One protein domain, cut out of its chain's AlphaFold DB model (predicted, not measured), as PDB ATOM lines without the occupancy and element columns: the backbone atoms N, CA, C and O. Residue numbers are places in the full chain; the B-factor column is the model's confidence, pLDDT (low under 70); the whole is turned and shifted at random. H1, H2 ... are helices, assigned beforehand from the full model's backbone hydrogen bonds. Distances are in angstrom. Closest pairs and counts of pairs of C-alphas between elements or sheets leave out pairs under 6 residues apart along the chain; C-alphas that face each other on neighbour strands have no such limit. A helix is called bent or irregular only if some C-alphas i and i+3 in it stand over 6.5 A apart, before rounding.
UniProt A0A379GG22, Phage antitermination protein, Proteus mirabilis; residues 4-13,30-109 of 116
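This is residues 4 to 13 and 30 to 109 of the 116 residues of the protein "Phage antitermination protein" of Proteus mirabilis (UniProt A0A379GG22). Two long helices, H3 and H5, cross as an X, with short H4 on the turn that joins them at one end of an elongated domain. The second arm of bent H2, H2b, packs on the early part of H3, while its first arm, H2a, reaches away to the other end, where short H1 is close to its beginning. The printed part has 90 residues, with five named helices in the order H1, H2, H3, H4, H5 and no named strand; the class is all helix. It is loose, with a radius of gyration of the C-alphas of 15.7 A, and spans 51 by 25 by 19 A.

H1, residues 7 to 10, is close to but not clearly touching H2a, residues 31 to 44; their closest C-alphas, of Tyr 9 and Ile 31, are 6.9 A apart. H2, residues 31 to 55, was assigned as one helix by its hydrogen bonds but is bent: C-alphas 44 and 47 are 9.3 A apart. Its arms H2a and H2b, residues 47 to 55, only just touch, with 3 pairs of C-alphas within 8 A, the closest being Thr 42 and Ile 49 at 6.1 A; they run opposite ways at a steep tilt of 48 degrees. H2b and H3, residues 62 to 78, form a helical hairpin: they touch, closest at the C-alphas of Glu 50 and Ala 64, 5.0 A apart, and run opposite ways at a steep tilt of 42 degrees. H3 touches H5, residues 87 to 107, closest at the C-alphas of Tyr 69 and Ala 98, 5.2 A apart, and they run opposite ways at a steep tilt of 58 degrees. H3 is apart from H1 and from H2a. Every O i to N i+4 pair is within hydrogen-bond range in H2b and H5, against 9 of 10 in H2a and 10 of 13 in H3; H1 and H4, residues 80 to 83, are too short for such a pair.

H1 begins at C-alpha 7, (109.005, 148.283, 180.362). H2a is 20.3 A long and H2b 12.1 A. H3 is 25.0 A long and irregular, with C-alphas 74 and 77 lying 7.5 A apart. H4 spans 4.9 A. H5, 30.2 A long, ends at C-alpha 107, (112.983, 160.807, 190.723).

The two C-alphas farthest apart, of Lys 13 and Lys 84, are 52.3 A apart. Residues 14 to 29 are not printed, and C-alphas 13 and 30 are 13.3 A apart across this cut, which lies in the link from H1 to H2. The links H3 to H4 and H4 to H5 are tight, and H2 to H3 is short. The mean pLDDT of the printed part is 92.8; residues 12, 13 and 109 are under 70.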
ATOM      1  N   ALA A   4     104.603 154.313 177.896       87.31
ATOM      2  CA  ALA A   4     104.451 153.789 179.255       87.31
ATOM      3  C   ALA A   4     104.333 152.251 179.345       87.31
ATOM      4  O   ALA A   4     104.568 151.689 180.411       87.31
ATOM      5  N   ASP A   5     103.978 151.560 178.256       87.81
ATOM      6  CA  ASP A   5     103.882 150.093 178.236       87.81
ATOM      7  C   ASP A   5     105.222 149.410 177.955       87.81
ATOM      8  O   ASP A   5     105.352 148.201 178.141       87.81
ATOM      9  N   LEU A   6     106.222 150.176 177.517       88.88
ATOM     10  CA  LEU A   6     107.494 149.660 177.043       88.88
ATOM     11  C   LEU A   6     108.249 148.786 178.067       88.88
ATOM     12  O   LEU A   6     108.729 147.725 177.663       88.88
ATOM     13  N   PRO A   7     108.296 149.113 179.379       89.62
ATOM     14  CA  PRO A   7     109.005 148.283 180.362       89.62
ATOM     15  C   PRO A   7     108.533 146.822 180.427       89.62
ATOM     16  O   PRO A   7     109.319 145.922 180.729       89.62
ATOM     17  N   LYS A   8     107.270 146.552 180.072       86.50
ATOM     18  CA  LYS A   8     106.694 145.195 180.058       86.50
ATOM     19  C   LYS A   8     107.361 144.284 179.023       86.50
ATOM     20  O   LYS A   8     107.346 143.069 179.187       86.50
ATOM     21  N   TYR A   9     107.934 144.857 177.964       87.19
ATOM     22  CA  TYR A   9     108.588 144.111 176.885       87.19
ATOM     23  C   TYR A   9     110.064 143.802 177.172       87.19
ATOM     24  O   TYR A   9     110.629 142.937 176.511       87.19
ATOM     25  N   PHE A  10     110.660 144.466 178.168       85.44
ATOM     26  CA  PHE A  10     112.037 144.234 178.629       85.44
ATOM     27  C   PHE A  10     112.105 143.410 179.923       85.44
ATOM     28  O   PHE A  10     113.180 142.987 180.336       85.44
ATOM     29  N   SER A  11     110.958 143.156 180.559       80.06
ATOM     30  CA  SER A  11     110.867 142.293 181.737       80.06
ATOM     31  C   SER A  11     110.891 140.815 181.321       80.06
ATOM     32  O   SER A  11     110.200 140.454 180.361       80.06
ATOM     33  N   PRO A  12     111.616 139.930 182.031       68.88
ATOM     34  CA  PRO A  12     111.557 138.496 181.773       68.88
ATOM     35  C   PRO A  12     110.110 138.009 181.888       68.88
ATOM     36  O   PRO A  12     109.466 138.195 182.921       68.88
ATOM     37  N   LYS A  13     109.578 137.377 180.838       65.56
ATOM     38  CA  LYS A  13     108.297 136.675 180.961       65.56
ATOM     39  C   LYS A  13     108.545 135.442 181.824       65.56
ATOM     40  O   LYS A  13     109.391 134.623 181.474       65.56
ATOM     41  N   SER A  30     104.460 142.112 168.651       85.88
ATOM     42  CA  SER A  30     105.683 141.318 168.735       85.88
ATOM     43  C   SER A  30     106.851 142.162 169.264       85.88
ATOM     44  O   SER A  30     106.848 143.391 169.165       85.88
ATOM     45  N   ILE A  31     107.886 141.509 169.809       84.06
ATOM     46  CA  ILE A  31     109.124 142.195 170.226       84.06
ATOM     47  C   ILE A  31     109.735 142.955 169.040       84.06
ATOM     48  O   ILE A  31     110.207 144.075 169.207       84.06
ATOM     49  N   THR A  32     109.671 142.384 167.835       88.19
ATOM     50  CA  THR A  32     110.158 143.021 166.606       88.19
ATOM     51  C   THR A  32     109.415 144.323 166.313       88.19
ATOM     52  O   THR A  32     110.058 145.342 166.068       88.19
ATOM     53  N   ASP A  33     108.082 144.326 166.408       89.75
ATOM     54  CA  ASP A  33     107.273 145.533 166.180       89.75
ATOM     55  C   ASP A  33     107.581 146.613 167.223       89.75
ATOM     56  O   ASP A  33     107.686 147.801 166.902       89.75
ATOM     57  N   VAL A  34     107.786 146.199 168.478       89.88
ATOM     58  CA  VAL A  34     108.197 147.090 169.567       89.88
ATOM     59  C   VAL A  34     109.557 147.715 169.259       89.88
ATOM     60  O   VAL A  34     109.657 148.941 169.231       89.88
ATOM     61  N   MET A  35     110.576 146.919 168.935       89.88
ATOM     62  CA  MET A  35     111.922 147.418 168.622       89.88
ATOM     63  C   MET A  35     111.939 148.328 167.384       89.88
ATOM     64  O   MET A  35     112.613 149.364 167.380       89.88
ATOM     65  N   ALA A  36     111.148 148.010 166.355       92.81
ATOM     66  CA  ALA A  36     110.988 148.864 165.180       92.81
ATOM     67  C   ALA A  36     110.345 150.212 165.547       92.81
ATOM     68  O   ALA A  36     110.816 151.269 165.118       92.81
ATOM     69  N   SER A  37     109.309 150.197 166.392       91.44
ATOM     70  CA  SER A  37     108.646 151.420 166.851       91.44
ATOM     71  C   SER A  37     109.558 152.301 167.716       91.44
ATOM     72  O   SER A  37     109.561 153.519 167.534       91.44
ATOM     73  N   ILE A  38     110.392 151.710 168.584       92.69
ATOM     74  CA  ILE A  38     111.422 152.433 169.350       92.69
ATOM     75  C   ILE A  38     112.433 153.070 168.400       92.69
ATOM     76  O   ILE A  38     112.746 154.251 168.539       92.69
ATOM     77  N   SER A  39     112.914 152.320 167.406       92.25
ATOM     78  CA  SER A  39     113.871 152.829 166.416       92.25
ATOM     79  C   SER A  39     113.297 154.024 165.649       92.25
ATOM     80  O   SER A  39     113.972 155.039 165.470       92.25
ATOM     81  N   LEU A  40     112.024 153.951 165.250       94.00
ATOM     82  CA  LEU A  40     111.325 155.058 164.596       94.00
ATOM     83  C   LEU A  40     111.139 156.264 165.530       94.00
ATOM     84  O   LEU A  40     111.348 157.401 165.107       94.00
ATOM     85  N   ALA A  41     110.759 156.037 166.789       92.88
ATOM     86  CA  ALA A  41     110.599 157.103 167.775       92.88
ATOM     87  C   ALA A  41     111.936 157.798 168.080       92.88
ATOM     88  O   ALA A  41     111.996 159.024 168.132       92.88
ATOM     89  N   THR A  42     113.021 157.028 168.177       92.31
ATOM     90  CA  THR A  42     114.382 157.534 168.404       92.31
ATOM     91  C   THR A  42     114.823 158.467 167.276       92.31
ATOM     92  O   THR A  42     115.404 159.513 167.545       92.31
ATOM     93  N   ARG A  43     114.458 158.179 166.016       92.06
ATOM     94  CA  ARG A  43     114.726 159.088 164.882       92.06
ATOM     95  C   ARG A  43     114.034 160.450 165.004       92.06
ATOM     96  O   ARG A  43     114.514 161.412 164.419       92.06
ATOM     97  N   LYS A  44     112.905 160.532 165.716       91.00
ATOM     98  CA  LYS A  44     112.126 161.773 165.888       91.00
ATOM     99  C   LYS A  44     112.405 162.493 167.207       91.00
ATOM    100  O   LYS A  44     112.173 163.691 167.296       91.00
ATOM    101  N   GLY A  45     112.852 161.772 168.232       91.88
ATOM    102  CA  GLY A  45     112.947 162.285 169.597       91.88
ATOM    103  C   GLY A  45     113.887 161.464 170.470       91.88
ATOM    104  O   GLY A  45     113.483 160.990 171.529       91.88
ATOM    105  N   ARG A  46     115.132 161.291 170.011       93.00
ATOM    106  CA  ARG A  46     116.177 160.482 170.658       93.00
ATOM    107  C   ARG A  46     116.310 160.747 172.161       93.00
ATOM    108  O   ARG A  46     116.112 159.824 172.942       93.00
ATOM    109  N   MET A  47     116.530 162.007 172.550       94.75
ATOM    110  CA  MET A  47     116.733 162.395 173.953       94.75
ATOM    111  C   MET A  47     115.580 161.936 174.861       94.75
ATOM    112  O   MET A  47     115.813 161.381 175.927       94.75
ATOM    113  N   GLY A  48     114.323 162.106 174.434       94.56
ATOM    114  CA  GLY A  48     113.164 161.692 175.232       94.56
ATOM    115  C   GLY A  48     113.057 160.173 175.407       94.56
ATOM    116  O   GLY A  48     112.662 159.703 176.475       94.56
ATOM    117  N   ILE A  49     113.429 159.407 174.378       95.38
ATOM    118  CA  ILE A  49     113.453 157.940 174.433       95.38
ATOM    119  C   ILE A  49     114.581 157.446 175.344       95.38
ATOM    120  O   ILE A  49     114.327 156.599 176.197       95.38
ATOM    121  N   GLU A  50     115.788 158.001 175.222       95.19
ATOM    122  CA  GLU A  50     116.931 157.652 176.079       95.19
ATOM    123  C   GLU A  50     116.645 157.953 177.553       95.19
ATOM    124  O   GLU A  50     116.824 157.076 178.400       95.19
ATOM    125  N   LEU A  51     116.106 159.142 177.855       96.06
ATOM    126  CA  LEU A  51     115.669 159.515 179.204       96.06
ATOM    127  C   LEU A  51     114.690 158.486 179.773       96.06
ATOM    128  O   LEU A  51     114.881 157.985 180.884       96.06
ATOM    129  N   PHE A  52     113.653 158.144 179.007       94.75
ATOM    130  CA  PHE A  52     112.623 157.207 179.441       94.75
ATOM    131  C   PHE A  52     113.188 155.805 179.710       94.75
ATOM    132  O   PHE A  52     112.903 155.212 180.751       94.75
ATOM    133  N   LEU A  53     114.007 155.276 178.798       94.69
ATOM    134  CA  LEU A  53     114.622 153.956 178.940       94.69
ATOM    135  C   LEU A  53     115.569 153.889 180.142       94.69
ATOM    136  O   LEU A  53     115.513 152.927 180.911       94.69
ATOM    137  N   ALA A  54     116.397 154.918 180.333       95.94
ATOM    138  CA  ALA A  54     117.317 155.006 181.461       95.94
ATOM    139  C   ALA A  54     116.576 155.107 182.804       95.94
ATOM    140  O   ALA A  54     116.929 154.424 183.766       95.94
ATOM    141  N   LYS A  55     115.490 155.889 182.867       94.50
ATOM    142  CA  LYS A  55     114.632 156.000 184.060       94.50
ATOM    143  C   LYS A  55     114.014 154.669 184.484       94.50
ATOM    144  O   LYS A  55     113.820 154.440 185.672       94.50
ATOM    145  N   HIS A  56     113.697 153.804 183.526       93.38
ATOM    146  CA  HIS A  56     113.157 152.472 183.789       93.38
ATOM    147  C   HIS A  56     114.238 151.389 183.931       93.38
ATOM    148  O   HIS A  56     113.897 150.209 183.960       93.38
ATOM    149  N   HIS A  57     115.515 151.775 184.034       92.81
ATOM    150  CA  HIS A  57     116.664 150.870 184.163       92.81
ATOM    151  C   HIS A  57     116.810 149.866 183.008       92.81
ATOM    152  O   HIS A  57     117.412 148.809 183.174       92.81
ATOM    153  N   ILE A  58     116.252 150.188 181.837       93.06
ATOM    154  CA  ILE A  58     116.394 149.372 180.625       93.06
ATOM    155  C   ILE A  58     117.747 149.664 179.974       93.06
ATOM    156  O   ILE A  58     118.468 148.743 179.603       93.06
ATOM    157  N   ASN A  59     118.101 150.949 179.896       93.81
ATOM    158  CA  ASN A  59     119.414 151.404 179.458       93.81
ATOM    159  C   ASN A  59     120.191 151.981 180.639       93.81
ATOM    160  O   ASN A  59     119.618 152.395 181.652       93.81
ATOM    161  N   ARG A  60     121.512 152.041 180.486       96.38
ATOM    162  CA  ARG A  60     122.356 152.777 181.419       96.38
ATOM    163  C   ARG A  60     122.162 154.298 181.225       96.38
ATOM    164  O   ARG A  60     121.797 154.724 180.126       96.38
ATOM    165  N   PRO A  61     122.342 155.124 182.269       97.06
ATOM    166  CA  PRO A  61     121.993 156.542 182.214       97.06
ATOM    167  C   PRO A  61     122.964 157.412 181.407       97.06
ATOM    168  O   PRO A  61     122.617 158.547 181.093       97.06
ATOM    169  N   GLU A  62     124.154 156.916 181.064       97.50
ATOM    170  CA  GLU A  62     125.221 157.710 180.449       97.50
ATOM    171  C   GLU A  62     124.794 158.300 179.096       97.50
ATOM    172  O   GLU A  62     125.023 159.480 178.855       97.50
ATOM    173  N   GLU A  63     124.096 157.536 178.248       95.31
ATOM    174  CA  GLU A  63     123.591 158.044 176.959       95.31
ATOM    175  C   GLU A  63     122.540 159.148 177.141       95.31
ATOM    176  O   GLU A  63     122.526 160.134 176.406       95.31
ATOM    177  N   ALA A  64     121.674 159.012 178.148       97.38
ATOM    178  CA  ALA A  64     120.648 160.005 178.440       97.38
ATOM    179  C   ALA A  64     121.254 161.304 178.998       97.38
ATOM    180  O   ALA A  64     120.827 162.398 178.624       97.38
ATOM    181  N   ILE A  65     122.262 161.182 179.870       98.25
ATOM    182  CA  ILE A  65     123.027 162.314 180.409       98.25
ATOM    183  C   ILE A  65     123.799 163.013 179.288       98.25
ATOM    184  O   ILE A  65     123.769 164.239 179.211       98.25
ATOM    185  N   GLU A  66     124.423 162.262 178.381       97.69
ATOM    186  CA  GLU A  66     125.131 162.830 177.232       97.69
ATOM    187  C   GLU A  66     124.179 163.604 176.309       97.69
ATOM    188  O   GLU A  66     124.461 164.738 175.931       97.69
ATOM    189  N   SER A  67     122.998 163.061 176.007       96.94
ATOM    190  CA  SER A  67     121.994 163.789 175.221       96.94
ATOM    191  C   SER A  67     121.507 165.074 175.903       96.94
ATOM    192  O   SER A  67     121.296 166.083 175.225       96.94
ATOM    193  N   LEU A  68     121.362 165.084 177.235       98.00
ATOM    194  CA  LEU A  68     121.072 166.308 177.995       98.00
ATOM    195  C   LEU A  68     122.230 167.310 177.933       98.00
ATOM    196  O   LEU A  68     121.990 168.505 177.769       98.00
ATOM    197  N   TYR A  69     123.472 166.838 178.029       98.12
ATOM    198  CA  TYR A  69     124.667 167.669 177.910       98.12
ATOM    199  C   TYR A  69     124.758 168.335 176.529       98.12
ATOM    200  O   TYR A  69     124.902 169.556 176.443       98.12
ATOM    201  N   GLN A  70     124.559 167.578 175.445       96.75
ATOM    202  CA  GLN A  70     124.504 168.118 174.082       96.75
ATOM    203  C   GLN A  70     123.362 169.129 173.913       96.75
ATOM    204  O   GLN A  70     123.536 170.190 173.311       96.75
ATOM    205  N   CYS A  71     122.198 168.852 174.504       95.75
ATOM    206  CA  CYS A  71     121.085 169.797 174.539       95.75
ATOM    207  C   CYS A  71     121.475 171.104 175.255       95.75
ATOM    208  O   CYS A  71     121.192 172.194 174.754       95.75
ATOM    209  N   ALA A  72     122.180 171.014 176.386       96.31
ATOM    210  CA  ALA A  72     122.647 172.173 177.137       96.31
ATOM    211  C   ALA A  72     123.703 172.983 176.361       96.31
ATOM    212  O   ALA A  72     123.631 174.213 176.349       96.31
ATOM    213  N   LEU A  73     124.616 172.323 175.639       96.12
ATOM    214  CA  LEU A  73     125.594 172.980 174.762       96.12
ATOM    215  C   LEU A  73     124.929 173.852 173.693       96.12
ATOM    216  O   LEU A  73     125.368 174.975 173.461       96.12
ATOM    217  N   THR A  74     123.836 173.390 173.078       95.19
ATOM    218  CA  THR A  74     123.121 174.187 172.059       95.19
ATOM    219  C   THR A  74     122.435 175.440 172.617       95.19
ATOM    220  O   THR A  74     122.081 176.337 171.853       95.19
ATOM    221  N   GLN A  75     122.257 175.517 173.938       94.00
ATOM    222  CA  GLN A  75     121.554 176.602 174.627       94.00
ATOM    223  C   GLN A  75     122.476 177.469 175.494       94.00
ATOM    224  O   GLN A  75     122.037 178.495 176.012       94.00
ATOM    225  N   VAL A  76     123.747 177.086 175.674       94.50
ATOM    226  CA  VAL A  76     124.655 177.735 176.637       94.50
ATOM    227  C   VAL A  76     124.868 179.223 176.349       94.50
ATOM    228  O   VAL A  76     124.969 180.020 177.280       94.50
ATOM    229  N   ASN A  77     124.831 179.617 175.074       92.94
ATOM    230  CA  ASN A  77     124.948 181.006 174.622       92.94
ATOM    231  C   ASN A  77     123.831 181.926 175.157       92.94
ATOM    232  O   ASN A  77     124.000 183.144 175.213       92.94
ATOM    233  N   GLN A  78     122.702 181.363 175.595       94.75
ATOM    234  CA  GLN A  78     121.612 182.107 176.230       94.75
ATOM    235  C   GLN A  78     121.947 182.486 177.684       94.75
ATOM    236  O   GLN A  78     121.371 183.425 178.235       94.75
ATOM    237  N   TYR A  79     122.920 181.811 178.302       94.44
ATOM    238  CA  TYR A  79     123.295 181.965 179.706       94.44
ATOM    239  C   TYR A  79     124.693 182.574 179.830       94.44
ATOM    240  O   TYR A  79     125.678 181.886 180.099       94.44
ATOM    241  N   LYS A  80     124.773 183.906 179.699       93.75
ATOM    242  CA  LYS A  80     126.032 184.686 179.670       93.75
ATOM    243  C   LYS A  80     127.035 184.354 180.782       93.75
ATOM    244  O   LYS A  80     128.230 184.534 180.583       93.75
ATOM    245  N   MET A  81     126.571 183.942 181.962       93.62
ATOM    246  CA  MET A  81     127.453 183.572 183.074       93.62
ATOM    247  C   MET A  81     128.233 182.283 182.783       93.62
ATOM    248  O   MET A  81     129.423 182.214 183.068       93.62
ATOM    249  N   ILE A  82     127.566 181.287 182.197       93.00
ATOM    250  CA  ILE A  82     128.159 179.992 181.845       93.00
ATOM    251  C   ILE A  82     128.968 180.130 180.552       93.00
ATOM    252  O   ILE A  82     130.059 179.581 180.438       93.00
ATOM    253  N   ASP A  83     128.471 180.918 179.598       93.75
ATOM    254  CA  ASP A  83     129.131 181.122 178.308       93.75
ATOM    255  C   ASP A  83     130.524 181.774 178.431       93.75
ATOM    256  O   ASP A  83     131.436 181.444 177.676       93.75
ATOM    257  N   LYS A  84     130.712 182.637 179.440       95.06
ATOM    258  CA  LYS A  84     131.990 183.304 179.751       95.06
ATOM    259  C   LYS A  84     133.037 182.405 180.413       95.06
ATOM    260  O   LYS A  84     134.172 182.848 180.581       95.06
ATOM    261  N   LEU A  85     132.673 181.199 180.845       96.06
ATOM    262  CA  LEU A  85     133.623 180.270 181.453       96.06
ATOM    263  C   LEU A  85     134.613 179.753 180.406       96.06
ATOM    264  O   LEU A  85     134.281 179.629 179.226       96.06
ATOM    265  N   ALA A  86     135.818 179.395 180.855       96.81
ATOM    266  CA  ALA A  86     136.756 178.650 180.026       96.81
ATOM    267  C   ALA A  86     136.120 177.324 179.577       96.81
ATOM    268  O   ALA A  86     135.374 176.710 180.339       96.81
ATOM    269  N   GLU A  87     136.438 176.858 178.368       94.38
ATOM    270  CA  GLU A  87     135.788 175.687 177.751       94.38
ATOM    271  C   GLU A  87     135.793 174.437 178.644       94.38
ATOM    272  O   GLU A  87     134.788 173.740 178.756       94.38
ATOM    273  N   HIS A  88     136.890 174.193 179.360       95.69
ATOM    274  CA  HIS A  88     136.987 173.084 180.307       95.69
ATOM    275  C   HIS A  88     136.016 173.218 181.496       95.69
ATOM    276  O   HIS A  88     135.373 172.242 181.885       95.69
ATOM    277  N   ASP A  89     135.880 174.415 182.065       96.69
ATOM    278  CA  ASP A  89     134.997 174.652 183.211       96.69
ATOM    279  C   ASP A  89     133.532 174.690 182.772       96.69
ATOM    280  O   ASP A  89     132.664 174.148 183.453       96.69
ATOM    281  N   LYS A  90     133.269 175.247 181.585       96.81
ATOM    282  CA  LYS A  90     131.972 175.202 180.907       96.81
ATOM    283  C   LYS A  90     131.510 173.758 180.721       96.81
ATOM    284  O   LYS A  90     130.419 173.417 181.170       96.81
ATOM    285  N   ALA A  91     132.353 172.899 180.144       96.62
ATOM    286  CA  ALA A  91     132.042 171.485 179.946       96.62
ATOM    287  C   ALA A  91     131.715 170.780 181.273       96.62
ATOM    288  O   ALA A  91     130.698 170.095 181.372       96.62
ATOM    289  N   LYS A  92     132.513 171.010 182.328       97.69
ATOM    290  CA  LYS A  92     132.255 170.452 183.667       97.69
ATOM    291  C   LYS A  92     130.917 170.898 184.246       97.69
ATOM    292  O   LYS A  92     130.149 170.065 184.717       97.69
ATOM    293  N   VAL A  93     130.635 172.199 184.210       97.81
ATOM    294  CA  VAL A  93     129.382 172.762 184.733       97.81
ATOM    295  C   VAL A  93     128.182 172.189 183.985       97.81
ATOM    296  O   VAL A  93     127.216 171.765 184.615       97.81
ATOM    297  N   LEU A  94     128.246 172.126 182.656       98.00
ATOM    298  CA  LEU A  94     127.166 171.573 181.841       98.00
ATOM    299  C   LEU A  94     126.952 170.077 182.099       98.00
ATOM    300  O   LEU A  94     125.803 169.643 182.161       98.00
ATOM    301  N   HIS A  95     128.016 169.296 182.310       98.06
ATOM    302  CA  HIS A  95     127.882 167.888 182.691       98.06
ATOM    303  C   HIS A  95     127.190 167.725 184.046       98.06
ATOM    304  O   HIS A  95     126.251 166.940 184.153       98.06
ATOM    305  N   ILE A  96     127.587 168.512 185.054       98.25
ATOM    306  CA  ILE A  96     126.942 168.507 186.376       98.25
ATOM    307  C   ILE A  96     125.450 168.847 186.242       98.25
ATOM    308  O   ILE A  96     124.603 168.169 186.821       98.25
ATOM    309  N   ILE A  97     125.107 169.864 185.445       97.75
ATOM    310  CA  ILE A  97     123.708 170.230 185.180       97.75
ATOM    311  C   ILE A  97     122.953 169.064 184.532       97.75
ATOM    312  O   ILE A  97     121.846 168.745 184.966       97.75
ATOM    313  N   ALA A  98     123.537 168.410 183.525       98.25
ATOM    314  CA  ALA A  98     122.921 167.281 182.833       98.25
ATOM    315  C   ALA A  98     122.681 166.079 183.767       98.25
ATOM    316  O   ALA A  98     121.594 165.498 183.755       98.25
ATOM    317  N   GLU A  99     123.650 165.742 184.622       98.06
ATOM    318  CA  GLU A  99     123.513 164.683 185.626       98.06
ATOM    319  C   GLU A  99     122.372 164.973 186.606       98.06
ATOM    320  O   GLU A  99     121.498 164.127 186.818       98.06
ATOM    321  N   TYR A 100     122.338 166.179 187.178       97.81
ATOM    322  CA  TYR A 100     121.291 166.568 188.122       97.81
ATOM    323  C   TYR A 100     119.911 166.634 187.459       97.81
ATOM    324  O   TYR A 100     118.930 166.189 188.059       97.81
ATOM    325  N   ALA A 101     119.827 167.118 186.218       97.00
ATOM    326  CA  ALA A 101     118.589 167.130 185.447       97.00
ATOM    327  C   ALA A 101     118.059 165.707 185.205       97.00
ATOM    328  O   ALA A 101     116.868 165.452 185.395       97.00
ATOM    329  N   PHE A 102     118.933 164.754 184.859       97.44
ATOM    330  CA  PHE A 102     118.531 163.353 184.736       97.44
ATOM    331  C   PHE A 102     118.058 162.776 186.075       97.44
ATOM    332  O   PHE A 102     117.012 162.130 186.131       97.44
ATOM    333  N   GLN A 103     118.789 163.021 187.165       96.19
ATOM    334  CA  GLN A 103     118.405 162.539 188.494       96.19
ATOM    335  C   GLN A 103     117.054 163.102 188.952       96.19
ATOM    336  O   GLN A 103     116.285 162.396 189.609       96.19
ATOM    337  N   ASP A 104     116.755 164.365 188.644       96.06
ATOM    338  CA  ASP A 104     115.460 164.983 188.939       96.06
ATOM    339  C   ASP A 104     114.335 164.368 188.090       96.06
ATOM    340  O   ASP A 104     113.302 163.934 188.613       96.06
ATOM    341  N   TYR A 105     114.574 164.188 186.788       95.19
ATOM    342  CA  TYR A 105     113.659 163.484 185.885       95.19
ATOM    343  C   TYR A 105     113.384 162.030 186.320       95.19
ATOM    344  O   TYR A 105     112.240 161.556 186.289       95.19
ATOM    345  N   ALA A 106     114.415 161.297 186.739       93.19
ATOM    346  CA  ALA A 106     114.287 159.915 187.187       93.19
ATOM    347  C   ALA A 106     113.458 159.829 188.480       93.19
ATOM    348  O   ALA A 106     112.554 158.995 188.583       93.19
ATOM    349  N   ARG A 107     113.687 160.751 189.429       90.06
ATOM    350  CA  ARG A 107     112.983 160.807 190.723       90.06
ATOM    351  C   ARG A 107     111.539 161.290 190.631       90.06
ATOM    352  O   ARG A 107     110.705 160.844 191.418       90.06
ATOM    353  N   SER A 108     111.197 162.134 189.662       78.25
ATOM    354  CA  SER A 108     109.865 162.755 189.558       78.25
ATOM    355  C   SER A 108     108.700 161.781 189.278       78.25
ATOM    356  O   SER A 108     107.547 162.196 189.329       78.25
ATOM    357  N   ALA A 109     108.944 160.474 189.076       56.81
ATOM    358  CA  ALA A 109     107.887 159.441 189.080       56.81
ATOM    359  C   ALA A 109     107.689 158.713 190.426       56.81
ATOM    360  O   ALA A 109     106.690 158.014 190.588       56.81
TER     361      ALA A 109